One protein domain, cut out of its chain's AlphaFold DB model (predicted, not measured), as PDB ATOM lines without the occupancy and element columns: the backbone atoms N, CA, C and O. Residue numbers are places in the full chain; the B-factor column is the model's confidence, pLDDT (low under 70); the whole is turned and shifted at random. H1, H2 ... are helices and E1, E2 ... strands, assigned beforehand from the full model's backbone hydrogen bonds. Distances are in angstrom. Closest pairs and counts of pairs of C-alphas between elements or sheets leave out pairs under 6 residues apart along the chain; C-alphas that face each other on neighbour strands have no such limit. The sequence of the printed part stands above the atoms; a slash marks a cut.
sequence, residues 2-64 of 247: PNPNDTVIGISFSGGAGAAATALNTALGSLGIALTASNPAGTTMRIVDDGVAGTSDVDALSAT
ATOM      1  N   PRO A   2      -2.555  29.473 -20.532       72.25
ATOM      2  CA  PRO A   2      -3.219  30.628 -19.923       72.25
ATOM      3  C   PRO A   2      -4.313  30.254 -18.912       72.25
ATOM      4  O   PRO A   2      -4.781  31.149 -18.212       72.25
ATOM      5  N   ASN A   3      -4.710  28.977 -18.835       80.56
ATOM      6  CA  ASN A   3      -5.730  28.510 -17.903       80.56
ATOM      7  C   ASN A   3      -5.306  28.794 -16.448       80.56
ATOM      8  O   ASN A   3      -4.252  28.317 -16.022       80.56
ATOM      9  N   PRO A   4      -6.115  29.530 -15.668       77.69
ATOM     10  CA  PRO A   4      -5.802  29.891 -14.283       77.69
ATOM     11  C   PRO A   4      -5.695  28.696 -13.333       77.69
ATOM     12  O   PRO A   4      -5.098  28.824 -12.268       77.69
ATOM     13  N   ASN A   5      -6.277  27.551 -13.698       84.81
ATOM     14  CA  ASN A   5      -6.217  26.332 -12.895       84.81
ATOM     15  C   ASN A   5      -4.992  25.465 -13.225       84.81
ATOM     16  O   ASN A   5      -4.760  24.464 -12.549       84.81
ATOM     17  N   ASP A   6      -4.211  25.821 -14.251       87.06
ATOM     18  CA  ASP A   6      -3.045  25.044 -14.657       87.06
ATOM     19  C   ASP A   6      -1.796  25.490 -13.889       87.06
ATOM     20  O   ASP A   6      -1.465  26.673 -13.813       87.06
ATOM     21  N   THR A   7      -1.021  24.516 -13.408       87.38
ATOM     22  CA  THR A   7       0.353  24.748 -12.944       87.38
ATOM     23  C   THR A   7       1.328  24.393 -14.061       87.38
ATOM     24  O   THR A   7       1.316  23.278 -14.578       87.38
ATOM     25  N   VAL A   8       2.184  25.342 -14.451       86.88
ATOM     26  CA  VAL A   8       3.160  25.153 -15.533       86.88
ATOM     27  C   VAL A   8       4.558  25.021 -14.947       86.88
ATOM     28  O   VAL A   8       5.046  25.933 -14.286       86.88
ATOM     29  N   ILE A   9       5.223  23.908 -15.249       88.44
ATOM     30  CA  ILE A   9       6.607  23.652 -14.850       88.44
ATOM     31  C   ILE A   9       7.464  23.559 -16.114       88.44
ATOM     32  O   ILE A   9       7.224  22.715 -16.977       88.44
ATOM     33  N   GLY A  10       8.466  24.432 -16.228       88.50
ATOM     34  CA  GLY A  10       9.462  24.372 -17.295       88.50
ATOM     35  C   GLY A  10      10.604  23.434 -16.923       88.50
ATOM     36  O   GLY A  10      11.284  23.673 -15.930       88.50
ATOM     37  N   ILE A  11      10.826  22.388 -17.723       91.00
ATOM     38  CA  ILE A  11      11.901  21.410 -17.512       91.00
ATOM     39  C   ILE A  11      12.772  21.331 -18.763       91.00
ATOM     40  O   ILE A  11      12.278  21.071 -19.859       91.00
ATOM     41  N   SER A  12      14.081  21.516 -18.589       88.12
ATOM     42  CA  SER A  12      15.050  21.316 -19.666       88.12
ATOM     43  C   SER A  12      15.417  19.839 -19.792       88.12
ATOM     44  O   SER A  12      15.778  19.189 -18.811       88.12
ATOM     45  N   PHE A  13      15.387  19.326 -21.021       89.06
ATOM     46  CA  PHE A  13      15.834  17.971 -21.365       89.06
ATOM     47  C   PHE A  13      17.280  17.929 -21.883       89.06
ATOM     48  O   PHE A  13      17.758  16.870 -22.283       89.06
ATOM     49  N   SER A  14      17.999  19.056 -21.855       88.19
ATOM     50  CA  SER A  14      19.390  19.157 -22.331       88.19
ATOM     51  C   SER A  14      20.356  18.205 -21.610       88.19
ATOM     52  O   SER A  14      21.276  17.680 -22.228       88.19
ATOM     53  N   GLY A  15      20.115  17.923 -20.324       90.00
ATOM     54  CA  GLY A  15      20.853  16.928 -19.535       90.00
ATOM     55  C   GLY A  15      20.348  15.484 -19.684       90.00
ATOM     56  O   GLY A  15      20.768  14.608 -18.930       90.00
ATOM     57  N   GLY A  16      19.422  15.230 -20.613       92.75
ATOM     58  CA  GLY A  16      18.748  13.947 -20.788       92.75
ATOM     59  C   GLY A  16      17.583  13.719 -19.818       92.75
ATOM     60  O   GLY A  16      17.321  14.497 -18.900       92.75
ATOM     61  N   ALA A  17      16.869  12.612 -20.026       93.75
ATOM     62  CA  ALA A  17      15.641  12.291 -19.300       93.75
ATOM     63  C   ALA A  17      15.867  12.045 -17.790       93.75
ATOM     64  O   ALA A  17      15.036  12.428 -16.971       93.75
ATOM     65  N   GLY A  18      17.021  11.500 -17.391       95.25
ATOM     66  CA  GLY A  18      17.381  11.366 -15.973       95.25
ATOM     67  C   GLY A  18      17.481  12.717 -15.251       95.25
ATOM     68  O   GLY A  18      16.859  12.905 -14.207       95.25
ATOM     69  N   ALA A  19      18.194  13.684 -15.840       94.94
ATOM     70  CA  ALA A  19      18.311  15.031 -15.279       94.94
ATOM     71  C   ALA A  19      16.958  15.765 -15.260       94.94
ATOM     72  O   ALA A  19      16.622  16.415 -14.268       94.94
ATOM     73  N   ALA A  20      16.154  15.602 -16.316       95.25
ATOM     74  CA  ALA A  20      14.800  16.144 -16.381       95.25
ATOM     75  C   ALA A  20      13.901  15.591 -15.257       95.25
ATOM     76  O   ALA A  20      13.162  16.356 -14.641       95.25
ATOM     77  N   ALA A  21      13.997  14.295 -14.933       95.94
ATOM     78  CA  ALA A  21      13.240  13.689 -13.834       95.94
ATOM     79  C   ALA A  21      13.630  14.277 -12.470       95.94
ATOM     80  O   ALA A  21      12.756  14.599 -11.666       95.94
ATOM     81  N   THR A  22      14.926  14.479 -12.219       96.06
ATOM     82  CA  THR A  22      15.407  15.130 -10.990       96.06
ATOM     83  C   THR A  22      14.912  16.572 -10.874       96.06
ATOM     84  O   THR A  22      14.432  16.976  -9.810       96.06
ATOM     85  N   ALA A  23      14.986  17.343 -11.962       95.50
ATOM     86  CA  ALA A  23      14.487  18.716 -11.995       95.50
ATOM     87  C   ALA A  23      12.967  18.769 -11.762       95.50
ATOM     88  O   ALA A  23      12.494  19.591 -10.979       95.50
ATOM     89  N   LEU A  24      12.215  17.849 -12.375       95.06
ATOM     90  CA  LEU A  24      10.768  17.765 -12.210       95.06
ATOM     91  C   LEU A  24      10.382  17.408 -10.772       95.06
ATOM     92  O   LEU A  24       9.544  18.093 -10.201       95.06
ATOM     93  N   ASN A  25      11.040  16.429 -10.142       95.31
ATOM     94  CA  ASN A  25      10.807  16.113  -8.727       95.31
ATOM     95  C   ASN A  25      11.097  17.300  -7.803       95.31
ATOM     96  O   ASN A  25      10.355  17.540  -6.854       95.31
ATOM     97  N   THR A  26      12.155  18.063  -8.090       95.88
ATOM     98  CA  THR A  26      12.486  19.268  -7.317       95.88
ATOM     99  C   THR A  26      11.371  20.308  -7.428       95.88
ATOM    100  O   THR A  26      10.930  20.854  -6.416       95.88
ATOM    101  N   ALA A  27      10.873  20.546  -8.645       94.81
ATOM    102  CA  ALA A  27       9.777  21.478  -8.885       94.81
ATOM    103  C   ALA A  27       8.466  21.009  -8.229       94.81
ATOM    104  O   ALA A  27       7.842  21.785  -7.507       94.81
ATOM    105  N   LEU A  28       8.086  19.740  -8.407       93.62
ATOM    106  CA  LEU A  28       6.890  19.149  -7.799       93.62
ATOM    107  C   LEU A  28       6.933  19.240  -6.268       93.62
ATOM    108  O   LEU A  28       5.977  19.714  -5.657       93.62
ATOM    109  N   GLY A  29       8.073  18.899  -5.657       92.56
ATOM    110  CA  GLY A  29       8.271  19.003  -4.212       92.56
ATOM    111  C   GLY A  29       8.169  20.439  -3.693       92.56
ATOM    112  O   GLY A  29       7.542  20.672  -2.663       92.56
ATOM    113  N   SER A  30       8.712  21.421  -4.426       93.69
ATOM    114  CA  SER A  30       8.594  22.842  -4.057       93.69
ATOM    115  C   SER A  30       7.156  23.369  -4.102       93.69
ATOM    116  O   SER A  30       6.818  24.301  -3.376       93.69
ATOM    117  N   LEU A  31       6.309  22.747  -4.928       91.69
ATOM    118  CA  LEU A  31       4.890  23.064  -5.078       91.69
ATOM    119  C   LEU A  31       3.993  22.211  -4.166       91.69
ATOM    120  O   LEU A  31       2.781  22.402  -4.160       91.69
ATOM    121  N   GLY A  32       4.570  21.273  -3.404       89.62
ATOM    122  CA  GLY A  32       3.822  20.345  -2.553       89.62
ATOM    123  C   GLY A  32       2.974  19.332  -3.328       89.62
ATOM    124  O   GLY A  32       2.032  18.781  -2.768       89.62
ATOM    125  N   ILE A  33       3.280  19.095  -4.607       90.19
ATOM    126  CA  ILE A  33       2.555  18.146  -5.457       90.19
ATOM    127  C   ILE A  33       3.143  16.750  -5.234       90.19
ATOM    128  O   ILE A  33       4.325  16.523  -5.508       90.19
ATOM    129  N   ALA A  34       2.324  15.808  -4.760       90.81
ATOM    130  CA  ALA A  34       2.753  14.456  -4.406       90.81
ATOM    131  C   ALA A  34       2.797  13.524  -5.635       90.81
ATOM    132  O   ALA A  34       2.112  12.513  -5.704       90.81
ATOM    133  N   LEU A  35       3.621  13.881  -6.624       92.00
ATOM    134  CA  LEU A  35       3.911  13.057  -7.799       92.00
ATOM    135  C   LEU A  35       5.407  12.744  -7.868       92.00
ATOM    136  O   LEU A  35       6.243  13.570  -7.504       92.00
ATOM    137  N   THR A  36       5.750  11.567  -8.392       92.25
ATOM    138  CA  THR A  36       7.145  11.134  -8.557       92.25
ATOM    139  C   THR A  36       7.494  10.929 -10.026       92.25
ATOM    140  O   THR A  36       6.965  10.043 -10.696       92.25
ATOM    141  N   ALA A  37       8.456  11.706 -10.517       94.19
ATOM    142  CA  ALA A  37       9.079  11.539 -11.822       94.19
ATOM    143  C   ALA A  37      10.307  10.614 -11.748       94.19
ATOM    144  O   ALA A  37      11.127  10.680 -10.835       94.19
ATOM    145  N   SER A  38      10.472   9.753 -12.746       95.25
ATOM    146  CA  SER A  38      11.597   8.824 -12.874       95.25
ATOM    147  C   SER A  38      11.971   8.611 -14.344       95.25
ATOM    148  O   SER A  38      11.161   8.845 -15.241       95.25
ATOM    149  N   ASN A  39      13.191   8.130 -14.591       95.94
ATOM    150  CA  ASN A  39      13.633   7.624 -15.890       95.94
ATOM    151  C   ASN A  39      13.933   6.122 -15.754       95.94
ATOM    152  O   ASN A  39      15.010   5.765 -15.282       95.94
ATOM    153  N   PRO A  40      12.979   5.229 -16.078       93.50
ATOM    154  CA  PRO A  40      13.188   3.790 -15.927       93.50
ATOM    155  C   PRO A  40      14.268   3.236 -16.865       93.50
ATOM    156  O   PRO A  40      15.005   2.335 -16.475       93.50
ATOM    157  N   ALA A  41      14.346   3.759 -18.094       93.12
ATOM    158  CA  ALA A  41      15.388   3.457 -19.071       93.12
ATOM    159  C   ALA A  41      15.351   4.454 -20.244       93.12
ATOM    160  O   ALA A  41      14.289   4.962 -20.606       93.12
ATOM    161  N   GLY A  42      16.502   4.665 -20.893       89.69
ATOM    162  CA  GLY A  42      16.608   5.385 -22.167       89.69
ATOM    163  C   GLY A  42      15.946   6.766 -22.152       89.69
ATOM    164  O   GLY A  42      16.195   7.586 -21.270       89.69
ATOM    165  N   THR A  43      15.088   7.023 -23.137       89.44
ATOM    166  CA  THR A  43      14.332   8.279 -23.291       89.44
ATOM    167  C   THR A  43      12.970   8.257 -22.593       89.44
ATOM    168  O   THR A  43      12.212   9.221 -22.690       89.44
ATOM    169  N   THR A  44      12.633   7.178 -21.881       91.19
ATOM    170  CA  THR A  44      11.329   7.037 -21.231       91.19
ATOM    171  C   THR A  44      11.286   7.832 -19.932       91.19
ATOM    172  O   THR A  44      12.039   7.576 -18.993       91.19
ATOM    173  N   MET A  45      10.352   8.773 -19.866       92.31
ATOM    174  CA  MET A  45       9.958   9.446 -18.632       92.31
ATOM    175  C   MET A  45       8.732   8.754 -18.054       92.31
ATOM    176  O   MET A  45       7.792   8.443 -18.784       92.31
ATOM    177  N   ARG A  46       8.733   8.525 -16.744       92.31
ATOM    178  CA  ARG A  46       7.590   7.967 -16.021       92.31
ATOM    179  C   ARG A  46       7.239   8.868 -14.852       92.31
ATOM    180  O   ARG A  46       8.109   9.167 -14.041       92.31
ATOM    181  N   ILE A  47       5.970   9.236 -14.762       91.81
ATOM    182  CA  ILE A  47       5.399   9.997 -13.652       91.81
ATOM    183  C   ILE A  47       4.343   9.101 -13.012       91.81
ATOM    184  O   ILE A  47       3.519   8.535 -13.727       91.81
ATOM    185  N   VAL A  48       4.424   8.922 -11.699       90.56
ATOM    186  CA  VAL A  48       3.478   8.125 -10.908       90.56
ATOM    187  C   VAL A  48       2.959   8.945  -9.732       90.56
ATOM    188  O   VAL A  48       3.619   9.902  -9.314       90.56
ATOM    189  N   ASP A  49       1.786   8.562  -9.237       88.25
ATOM    190  CA  ASP A  49       1.194   9.056  -7.992       88.25
ATOM    191  C   ASP A  49       2.048   8.734  -6.748       88.25
ATOM    192  O   ASP A  49       3.133   8.141  -6.823       88.25
ATOM    193  N   ASP A  50       1.565   9.158  -5.581       81.69
ATOM    194  CA  ASP A  50       2.158   8.869  -4.273       81.69
ATOM    195  C   ASP A  50       1.876   7.438  -3.767       81.69
ATOM    196  O   ASP A  50       2.207   7.082  -2.627       81.69
ATOM    197  N   GLY A  51       1.312   6.583  -4.623       79.69
ATOM    198  CA  GLY A  51       1.031   5.186  -4.356       79.69
ATOM    199  C   GLY A  51       0.010   5.005  -3.240       79.69
ATOM    200  O   GLY A  51      -1.162   5.335  -3.365       79.69
ATOM    201  N   VAL A  52       0.443   4.404  -2.129       72.56
ATOM    202  CA  VAL A  52      -0.458   3.962  -1.048       72.56
ATOM    203  C   VAL A  52      -1.048   5.134  -0.254       72.56
ATOM    204  O   VAL A  52      -2.085   4.968   0.385       72.56
ATOM    205  N   ALA A  53      -0.399   6.303  -0.268       77.31
ATOM    206  CA  ALA A  53      -0.886   7.480   0.447       77.31
ATOM    207  C   ALA A  53      -2.151   8.079  -0.201       77.31
ATOM    208  O   ALA A  53      -2.999   8.588   0.535       77.31
ATOM    209  N   GLY A  54      -2.315   7.947  -1.526       75.50
ATOM    210  CA  GLY A  54      -3.539   8.270  -2.262       75.50
ATOM    211  C   GLY A  54      -3.949   9.739  -2.171       75.50
ATOM    212  O   GLY A  54      -5.140  10.040  -2.111       75.50
ATOM    213  N   THR A  55      -2.983  10.657  -2.064       81.56
ATOM    214  CA  THR A  55      -3.256  12.100  -1.929       81.56
ATOM    215  C   THR A  55      -3.150  12.857  -3.249       81.56
ATOM    216  O   THR A  55      -3.554  14.019  -3.322       81.56
ATOM    217  N   SER A  56      -2.606  12.239  -4.298       86.25
ATOM    218  CA  SER A  56      -2.495  12.827  -5.636       86.25
ATOM    219  C   SER A  56      -2.580  11.741  -6.696       86.25
ATOM    220  O   SER A  56      -1.697  10.898  -6.760       86.25
ATOM    221  N   ASP A  57      -3.588  11.813  -7.562       86.88
ATOM    222  CA  ASP A  57      -3.802  10.848  -8.642       86.88
ATOM    223  C   ASP A  57      -3.437  11.444 -10.013       86.88
ATOM    224  O   ASP A  57      -3.554  12.652 -10.245       86.88
ATOM    225  N   VAL A  58      -3.000  10.592 -10.947       88.12
ATOM    226  CA  VAL A  58      -2.794  10.962 -12.359       88.12
ATOM    227  C   VAL A  58      -3.948  10.413 -13.194       88.12
ATOM    228  O   VAL A  58      -3.912   9.271 -13.647       88.12
ATOM    229  N   ASP A  59      -4.959  11.245 -13.440       88.88
ATOM    230  CA  ASP A  59      -6.154  10.835 -14.195       88.88
ATOM    231  C   ASP A  59      -5.884  10.627 -15.692       88.88
ATOM    232  O   ASP A  59      -6.447   9.740 -16.335       88.88
ATOM    233  N   ALA A  60      -5.039  11.480 -16.277       89.44
ATOM    234  CA  ALA A  60      -4.739  11.456 -17.700       89.44
ATOM    235  C   ALA A  60      -3.376  12.083 -18.005       89.44
ATOM    236  O   ALA A  60      -2.907  12.985 -17.311       89.44
ATOM    237  N   LEU A  61      -2.777  11.646 -19.112       88.19
ATOM    238  CA  LEU A  61      -1.579  12.247 -19.686       88.19
ATOM    239  C   LEU A  61      -1.827  12.561 -21.158       88.19
ATOM    240  O   LEU A  61      -2.293  11.717 -21.921       88.19
ATOM    241  N   SER A  62      -1.462  13.772 -21.562       90.12
ATOM    242  CA  SER A  62      -1.350  14.146 -22.967       90.12
ATOM    243  C   SER A  62       0.030  14.736 -23.214       90.12
ATOM    244  O   SER A  62       0.630  15.341 -22.325       90.12
ATOM    245  N   ALA A  63       0.551  14.524 -24.417       87.81
ATOM    246  CA  ALA A  63       1.829  15.064 -24.839       87.81
ATOM    247  C   ALA A  63       1.670  15.684 -26.222       87.81
ATOM    248  O   ALA A  63       1.079  15.085 -27.121       87.81
ATOM    249  N   THR A  64       2.230  16.877 -26.380       87.19
ATOM    250  CA  THR A  64       2.295  17.582 -27.656       87.19
ATOM    251  C   THR A  64       3.753  17.887 -27.932       87.19
ATOM    252  O   THR A  64       4.435  18.456 -27.081       87.19
TER     253      THR A  64
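AT A GLANCE: This is residues 2 to 64 of the 247 residues of the protein "Flagellar hook-associated protein FlgK" of Hyphomicrobiales bacterium (UniProt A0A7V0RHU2). One helix, H1, packs beside a small two-stranded hairpin, mainly along E1, and long stretches with no named element lead into H1 and out of E2. The 63 printed residues hold H1, E1 and E2 in that order; the sheet, E1 - E2, is antiparallel. The class is mixed, helices and strands, with under half of the residues in named elements. The whole is compact, with a radius of gyration of the C-alphas of 12.2 A and spans of 32 by 28 by 23 A.

IN THESE COORDINATES: After residues 2 to 15, H1 takes residues 16 to 30, 21.5 A long, from C-alpha 16 at (18.748, 13.947, -20.788). E1 is residues 36 to 41, 15.4 A. E2 is residues 44 to 48, 13.0 A, ending at C-alpha 48 at (3.478, 8.125, -10.908).

HOW THE PARTS SIT: The closest C-alphas of H1 and E1 are those of Ala 21 and Ala 37, 5.1 A apart. For H1 and E2 they are those of Ala 17 and Met 45, 6.4 A. E1 and E2 form a hairpin, antiparallel at 150 degrees, with N 38 and O 46 within hydrogen-bond range at 2.8 A. In H1 every O i to N i+4 pair is within hydrogen-bond range.

THE WHOLE: The C-alphas farthest apart, of Pro 4 and Ala 41, are 34.2 A apart. The printed part has no cut, and the links H1 to E1 and E1 to E2 are tight. No printed residue is under 70 in pLDDT.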